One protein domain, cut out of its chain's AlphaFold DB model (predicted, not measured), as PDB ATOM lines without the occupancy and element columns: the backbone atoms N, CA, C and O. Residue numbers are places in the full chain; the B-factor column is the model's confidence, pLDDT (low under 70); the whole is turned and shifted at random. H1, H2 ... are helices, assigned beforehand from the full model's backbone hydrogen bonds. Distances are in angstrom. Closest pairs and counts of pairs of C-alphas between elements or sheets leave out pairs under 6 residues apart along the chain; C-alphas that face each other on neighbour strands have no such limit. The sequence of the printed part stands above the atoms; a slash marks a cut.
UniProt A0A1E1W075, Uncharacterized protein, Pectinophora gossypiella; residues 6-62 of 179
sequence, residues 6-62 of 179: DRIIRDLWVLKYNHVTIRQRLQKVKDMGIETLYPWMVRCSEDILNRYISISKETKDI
ATOM      1  N   ASP A   6      -5.747  13.812  37.342       92.00
ATOM      2  CA  ASP A   6      -4.759  13.189  36.453       92.00
ATOM      3  C   ASP A   6      -4.994  11.681  36.284       92.00
ATOM      4  O   ASP A   6      -4.838  11.141  35.187       92.00
ATOM      5  N   ARG A   7      -5.434  10.991  37.345       89.25
ATOM      6  CA  ARG A   7      -5.773   9.564  37.275       89.25
ATOM      7  C   ARG A   7      -7.022   9.327  36.442       89.25
ATOM      8  O   ARG A   7      -7.056   8.358  35.692       89.25
ATOM      9  N   ILE A   8      -8.023  10.200  36.561       89.12
ATOM     10  CA  ILE A   8      -9.267  10.120  35.783       89.12
ATOM     11  C   ILE A   8      -8.967  10.330  34.296       89.12
ATOM     12  O   ILE A   8      -9.432   9.551  33.470       89.12
ATOM     13  N   ILE A   9      -8.135  11.321  33.958       92.12
ATOM     14  CA  ILE A   9      -7.728  11.606  32.572       92.12
ATOM     15  C   ILE A   9      -7.019  10.402  31.937       92.12
ATOM     16  O   ILE A   9      -7.233  10.104  30.766       92.12
ATOM     17  N   ARG A  10      -6.209   9.665  32.706       90.38
ATOM     18  CA  ARG A  10      -5.527   8.451  32.223       90.38
ATOM     19  C   ARG A  10      -6.458   7.251  32.021       90.38
ATOM     20  O   ARG A  10      -6.046   6.280  31.395       90.38
ATOM     21  N   ASP A  11      -7.684   7.289  32.543       88.50
ATOM     22  CA  ASP A  11      -8.652   6.189  32.456       88.50
ATOM     23  C   ASP A  11     -10.083   6.721  32.257       88.50
ATOM     24  O   ASP A  11     -10.988   6.500  33.067       88.50
ATOM     25  N   LEU A  12     -10.295   7.426  31.138       91.00
ATOM     26  CA  LEU A  12     -11.587   8.021  30.758       91.00
ATOM     27  C   LEU A  12     -12.711   6.992  30.585       91.00
ATOM     28  O   LEU A  12     -13.888   7.349  30.584       91.00
ATOM     29  N   TRP A  13     -12.378   5.706  30.472       89.00
ATOM     30  CA  TRP A  13     -13.366   4.633  30.385       89.00
ATOM     31  C   TRP A  13     -14.274   4.562  31.615       89.00
ATOM     32  O   TRP A  13     -15.401   4.076  31.512       89.00
ATOM     33  N   VAL A  14     -13.825   5.084  32.763       89.12
ATOM     34  CA  VAL A  14     -14.649   5.204  33.971       89.12
ATOM     35  C   VAL A  14     -15.901   6.064  33.752       89.12
ATOM     36  O   VAL A  14     -16.915   5.827  34.399       89.12
ATOM     37  N   LEU A  15     -15.873   7.008  32.804       90.00
ATOM     38  CA  LEU A  15     -16.990   7.918  32.520       90.00
ATOM     39  C   LEU A  15     -18.201   7.215  31.890       90.00
ATOM     40  O   LEU A  15     -19.299   7.761  31.906       90.00
ATOM     41  N   LYS A  16     -18.025   5.997  31.363       91.38
ATOM     42  CA  LYS A  16     -19.127   5.183  30.828       91.38
ATOM     43  C   LYS A  16     -19.999   4.556  31.922       91.38
ATOM     44  O   LYS A  16     -21.062   4.024  31.617       91.38
ATOM     45  N   TYR A  17     -19.544   4.563  33.174       90.19
ATOM     46  CA  TYR A  17     -20.234   3.913  34.285       90.19
ATOM     47  C   TYR A  17     -21.236   4.860  34.945       90.19
ATOM     48  O   TYR A  17     -21.016   6.067  35.045       90.19
ATOM     49  N   ASN A  18     -22.333   4.298  35.455       92.25
ATOM     50  CA  ASN A  18     -23.330   5.066  36.191       92.25
ATOM     51  C   ASN A  18     -22.713   5.676  37.466       92.25
ATOM     52  O   ASN A  18     -22.065   4.987  38.259       92.25
ATOM     53  N   HIS A  19     -22.950   6.971  37.681       90.69
ATOM     54  CA  HIS A  19     -22.439   7.726  38.826       90.69
ATOM     55  C   HIS A  19     -22.815   7.124  40.194       90.69
ATOM     56  O   HIS A  19     -22.019   7.207  41.134       90.69
ATOM     57  N   VAL A  20     -23.985   6.484  40.315       92.81
ATOM     58  CA  VAL A  20     -24.420   5.786  41.535       92.81
ATOM     59  C   VAL A  20     -23.537   4.568  41.796       92.81
ATOM     60  O   VAL A  20     -23.012   4.419  42.899       92.81
ATOM     61  N   THR A  21     -23.291   3.747  40.771       88.69
ATOM     62  CA  THR A  21     -22.420   2.564  40.854       88.69
ATOM     63  C   THR A  21     -20.986   2.950  41.204       88.69
ATOM     64  O   THR A  21     -20.378   2.339  42.084       88.69
ATOM     65  N   ILE A  22     -20.455   4.006  40.574       91.44
ATOM     66  CA  ILE A  22     -19.134   4.561  40.901       91.44
ATOM     67  C   ILE A  22     -19.079   4.934  42.385       91.44
ATOM     68  O   ILE A  22     -18.149   4.539  43.090       91.44
ATOM     69  N   ARG A  23     -20.076   5.683  42.872       91.50
ATOM     70  CA  ARG A  23     -20.129   6.137  44.264       91.50
ATOM     71  C   ARG A  23     -20.176   4.964  45.236       91.50
ATOM     72  O   ARG A  23     -19.336   4.915  46.127       91.50
ATOM     73  N   GLN A  24     -21.112   4.034  45.058       91.12
ATOM     74  CA  GLN A  24     -21.276   2.873  45.943       91.12
ATOM     75  C   GLN A  24     -19.992   2.046  46.023       91.12
ATOM     76  O   GLN A  24     -19.524   1.712  47.110       91.12
ATOM     77  N   ARG A  25     -19.376   1.772  44.871       91.31
ATOM     78  CA  ARG A  25     -18.165   0.957  44.792       91.31
ATOM     79  C   ARG A  25     -16.964   1.635  45.445       91.31
ATOM     80  O   ARG A  25     -16.249   1.003  46.214       91.31
ATOM     81  N   LEU A  26     -16.756   2.926  45.192       91.44
ATOM     82  CA  LEU A  26     -15.674   3.678  45.832       91.44
ATOM     83  C   LEU A  26     -15.918   3.894  47.332       91.44
ATOM     84  O   LEU A  26     -14.952   3.940  48.090       91.44
ATOM     85  N   GLN A  27     -17.177   4.007  47.765       91.44
ATOM     86  CA  GLN A  27     -17.520   4.098  49.184       91.44
ATOM     87  C   GLN A  27     -17.175   2.795  49.906       91.44
ATOM     88  O   GLN A  27     -16.427   2.836  50.873       91.44
ATOM     89  N   LYS A  28     -17.564   1.641  49.347       89.75
ATOM     90  CA  LYS A  28     -17.183   0.314  49.864       89.75
ATOM     91  C   LYS A  28     -15.668   0.182  50.064       89.75
ATOM     92  O   LYS A  28     -15.221  -0.337  51.080       89.75
ATOM     93  N   VAL A  29     -14.864   0.665  49.113       91.38
ATOM     94  CA  VAL A  29     -13.393   0.635  49.217       91.38
ATOM     95  C   VAL A  29     -12.887   1.520  50.361       91.38
ATOM     96  O   VAL A  29     -12.004   1.101  51.112       91.38
ATOM     97  N   LYS A  30     -13.462   2.716  50.533       90.25
ATOM     98  CA  LYS A  30     -13.122   3.614  51.647       90.25
ATOM     99  C   LYS A  30     -13.504   3.039  53.002       90.25
ATOM    100  O   LYS A  30     -12.690   3.097  53.918       90.25
ATOM    101  N   ASP A  31     -14.691   2.454  53.111       89.81
ATOM    102  CA  ASP A  31     -15.183   1.836  54.347       89.81
ATOM    103  C   ASP A  31     -14.276   0.674  54.787       89.81
ATOM    104  O   ASP A  31     -14.154   0.370  55.970       89.81
ATOM    105  N   MET A  32     -13.562   0.057  53.840       87.25
ATOM    106  CA  MET A  32     -12.549  -0.968  54.106       87.25
ATOM    107  C   MET A  32     -11.164  -0.409  54.480       87.25
ATOM    108  O   MET A  32     -10.217  -1.190  54.612       87.25
ATOM    109  N   GLY A  33     -11.037   0.907  54.671       84.38
ATOM    110  CA  GLY A  33      -9.824   1.579  55.148       84.38
ATOM    111  C   GLY A  33      -8.807   1.925  54.058       84.38
ATOM    112  O   GLY A  33      -7.644   2.176  54.373       84.38
ATOM    113  N   ILE A  34      -9.209   1.914  52.782       87.25
ATOM    114  CA  ILE A  34      -8.338   2.294  51.665       87.25
ATOM    115  C   ILE A  34      -8.584   3.753  51.306       87.25
ATOM    116  O   ILE A  34      -9.615   4.125  50.746       87.25
ATOM    117  N   GLU A  35      -7.587   4.578  51.597       84.25
ATOM    118  CA  GLU A  35      -7.636   6.018  51.339       84.25
ATOM    119  C   GLU A  35      -7.361   6.346  49.868       84.25
ATOM    120  O   GLU A  35      -7.957   7.257  49.291       84.25
ATOM    121  N   THR A  36      -6.471   5.574  49.238       87.12
ATOM    122  CA  THR A  36      -6.033   5.837  47.868       87.12
ATOM    123  C   THR A  36      -6.945   5.143  46.863       87.12
ATOM    124  O   THR A  36      -6.886   3.930  46.676       87.12
ATOM    125  N   LEU A  37      -7.749   5.935  46.158       89.81
ATOM    126  CA  LEU A  37      -8.694   5.448  45.156       89.81
ATOM    127  C   LEU A  37      -8.169   5.597  43.720       89.81
ATOM    128  O   LEU A  37      -7.411   6.520  43.397       89.81
ATOM    129  N   TYR A  38      -8.613   4.699  42.838       90.00
ATOM    130  CA  TYR A  38      -8.221   4.662  41.428       90.00
ATOM    131  C   TYR A  38      -9.413   4.367  40.503       90.00
ATOM    132  O   TYR A  38     -10.285   3.583  40.877       90.00
ATOM    133  N   PRO A  39      -9.431   4.902  39.267       91.12
ATOM    134  CA  PRO A  39     -10.510   4.636  38.308       91.12
ATOM    135  C   PRO A  39     -10.710   3.156  37.955       91.12
ATOM    136  O   PRO A  39     -11.848   2.698  37.869       91.12
ATOM    137  N   TRP A  40      -9.632   2.372  37.829       91.44
ATOM    138  CA  TRP A  40      -9.724   0.937  37.518       91.44
ATOM    139  C   TRP A  40     -10.536   0.149  38.560       91.44
ATOM    140  O   TRP A  40     -11.142  -0.866  38.216       91.44
ATOM    141  N   MET A  41     -10.603   0.628  39.812       92.19
ATOM    142  CA  MET A  41     -11.370  -0.015  40.884       92.19
ATOM    143  C   MET A  41     -12.854  -0.081  40.553       92.19
ATOM    144  O   MET A  41     -13.525  -1.010  40.985       92.19
ATOM    145  N   VAL A  42     -13.356   0.877  39.767       91.19
ATOM    146  CA  VAL A  42     -14.744   0.909  39.300       91.19
ATOM    147  C   VAL A  42     -14.999  -0.162  38.237       91.19
ATOM    148  O   VAL A  42     -16.073  -0.751  38.214       91.19
ATOM    149  N   ARG A  43     -14.015  -0.402  37.362       88.81
ATOM    150  CA  ARG A  43     -14.161  -1.226  36.150       88.81
ATOM    151  C   ARG A  43     -13.869  -2.708  36.371       88.81
ATOM    152  O   ARG A  43     -14.312  -3.543  35.592       88.81
ATOM    153  N   CYS A  44     -13.040  -3.025  37.361       90.69
ATOM    154  CA  CYS A  44     -12.606  -4.394  37.619       90.69
ATOM    155  C   CYS A  44     -13.735  -5.270  38.194       90.69
ATOM    156  O   CYS A  44     -14.738  -4.760  38.690       90.69
ATOM    157  N   SER A  45     -13.563  -6.594  38.159       92.06
ATOM    158  CA  SER A  45     -14.464  -7.521  38.855       92.06
ATOM    159  C   SER A  45     -14.362  -7.368  40.378       92.06
ATOM    160  O   SER A  45     -13.393  -6.805  40.898       92.06
ATOM    161  N   GLU A  46     -15.358  -7.871  41.113       90.62
ATOM    162  CA  GLU A  46     -15.287  -7.928  42.583       90.62
ATOM    163  C   GLU A  46     -14.076  -8.741  43.059       90.62
ATOM    164  O   GLU A  46     -13.422  -8.323  44.004       90.62
ATOM    165  N   ASP A  47     -13.704  -9.830  42.380       93.00
ATOM    166  CA  ASP A  47     -12.557 -10.660  42.780       93.00
ATOM    167  C   ASP A  47     -11.230  -9.896  42.724       93.00
ATOM    168  O   ASP A  47     -10.415  -9.976  43.645       93.00
ATOM    169  N   ILE A  48     -11.018  -9.112  41.660       93.19
ATOM    170  CA  ILE A  48      -9.821  -8.273  41.516       93.19
ATOM    171  C   ILE A  48      -9.802  -7.206  42.609       93.19
ATOM    172  O   ILE A  48      -8.756  -6.966  43.221       93.19
ATOM    173  N   LEU A  49     -10.955  -6.585  42.872       91.88
ATOM    174  CA  LEU A  49     -11.079  -5.573  43.909       91.88
ATOM    175  C   LEU A  49     -10.801  -6.175  45.292       91.88
ATOM    176  O   LEU A  49      -9.915  -5.700  45.993       91.88
ATOM    177  N   ASN A  50     -11.474  -7.264  45.655       91.94
ATOM    178  CA  ASN A  50     -11.304  -7.963  46.927       91.94
ATOM    179  C   ASN A  50      -9.855  -8.422  47.130       91.94
ATOM    180  O   ASN A  50      -9.297  -8.238  48.212       91.94
ATOM    181  N   ARG A  51      -9.202  -8.934  46.078       92.31
ATOM    182  CA  ARG A  51      -7.776  -9.286  46.114       92.31
ATOM    183  C   ARG A  51      -6.900  -8.074  46.419       92.31
ATOM    184  O   ARG A  51      -5.998  -8.175  47.248       92.31
ATOM    185  N   TYR A  52      -7.145  -6.936  45.770       91.56
ATOM    186  CA  TYR A  52      -6.413  -5.701  46.056       91.56
ATOM    187  C   TYR A  52      -6.605  -5.260  47.510       91.56
ATOM    188  O   TYR A  52      -5.629  -4.935  48.186       91.56
ATOM    189  N   ILE A  53      -7.843  -5.303  48.005       91.06
ATOM    190  CA  ILE A  53      -8.170  -4.921  49.380       91.06
ATOM    191  C   ILE A  53      -7.449  -5.826  50.380       91.06
ATOM    192  O   ILE A  53      -6.827  -5.324  51.316       91.06
ATOM    193  N   SER A  54      -7.474  -7.141  50.156       91.69
ATOM    194  CA  SER A  54      -6.765  -8.117  50.987       91.69
ATOM    195  C   SER A  54      -5.269  -7.817  51.053       91.69
ATOM    196  O   SER A  54      -4.713  -7.722  52.142       91.69
ATOM    197  N   ILE A  55      -4.627  -7.594  49.901       90.25
ATOM    198  CA  ILE A  55      -3.191  -7.282  49.836       90.25
ATOM    199  C   ILE A  55      -2.890  -5.952  50.533       90.25
ATOM    200  O   ILE A  55      -1.867  -5.834  51.203       90.25
ATOM    201  N   SER A  56      -3.754  -4.945  50.387       89.06
ATOM    202  CA  SER A  56      -3.569  -3.644  51.037       89.06
ATOM    203  C   SER A  56      -3.655  -3.751  52.558       89.06
ATOM    204  O   SER A  56      -2.857  -3.126  53.256       89.06
ATOM    205  N   LYS A  57      -4.603  -4.542  53.073       89.62
ATOM    206  CA  LYS A  57      -4.744  -4.802  54.510       89.62
ATOM    207  C   LYS A  57      -3.540  -5.562  55.054       89.62
ATOM    208  O   LYS A  57      -2.940  -5.112  56.019       89.62
ATOM    209  N   GLU A  58      -3.136  -6.635  54.380       90.69
ATOM    210  CA  GLU A  58      -1.952  -7.423  54.742       90.69
ATOM    211  C   GLU A  58      -0.674  -6.568  54.702       90.69
ATOM    212  O   GLU A  58       0.148  -6.620  55.604       90.69
ATOM    213  N   THR A  59      -0.521  -5.706  53.695       89.25
ATOM    214  CA  THR A  59       0.619  -4.779  53.610       89.25
ATOM    215  C   THR A  59       0.663  -3.834  54.809       89.25
ATOM    216  O   THR A  59       1.739  -3.595  55.355       89.25
ATOM    217  N   LYS A  60      -0.492  -3.298  55.222       87.50
ATOM    218  CA  LYS A  60      -0.599  -2.412  56.388       87.50
ATOM    219  C   LYS A  60      -0.274  -3.153  57.688       87.50
ATOM    220  O   LYS A  60       0.444  -2.602  58.511       87.50
ATOM    221  N   ASP A  61      -0.759  -4.381  57.831       88.56
ATOM    222  CA  ASP A  61      -0.482  -5.254  58.975       88.56
ATOM    223  C   ASP A  61       1.017  -5.582  59.096       88.56
ATOM    224  O   ASP A  61       1.616  -5.394  60.148       88.56
ATOM    225  N   ILE A  62       1.658  -5.956  57.984       87.69
ATOM    226  CA  ILE A  62       3.084  -6.312  57.966       87.69
ATOM    227  C   ILE A  62       3.989  -5.100  58.215       87.69
ATOM    228  O   ILE A  62       4.992  -5.213  58.918       87.69
TER     229      ILE A  62
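What this domain is: This is residues 6 to 62 of the 179 residues of an uncharacterized protein of Pectinophora gossypiella (UniProt A0A1E1W075). Two longer helices, H5 and H3, run the same way with the short H4 between them; short H2 and H1 lie at one end and the last residues of H5 at the other. The printed part has 57 residues with five named helices, H1 to H5 in order, and no named strand: all helix. It is compact, radius of gyration of the C-alphas 11.7 A, but elongated, 36 by 22 by 18 A.

How they stand to each other: H5, residues 46 to 62, and H3, residues 19 to 31, are close but not clearly touching, at a shallow tilt of 26 degrees; their closest C-alphas, Val 29 and Ile 53, are 7.6 A apart. H4, residues 40 to 43, touches H3 at residues 22 to 26 alone; the closest C-alphas, Ile 22 and Val 42, are 5.9 A apart. H2, residues 12 to 16, and H4 only just touch, with 3 pairs of C-alphas within 8 A, the closest Val 14 and Arg 43. H1, residues 6 to 9, touches no helix. Every O i to N i+4 pair is within hydrogen-bond range in H3 and H5; H2 has 0 of 1, but 2 of 2 O i to N i+3.

Where its parts are: H5 is 24.0 A long and ends at C-alpha 62 (3.084, -6.312, 57.966); H3, 18.1 A, begins at C-alpha 19 (-22.439, 7.726, 38.826).

The domain as a whole: The printed part has no cut, no long link and no residue under 70.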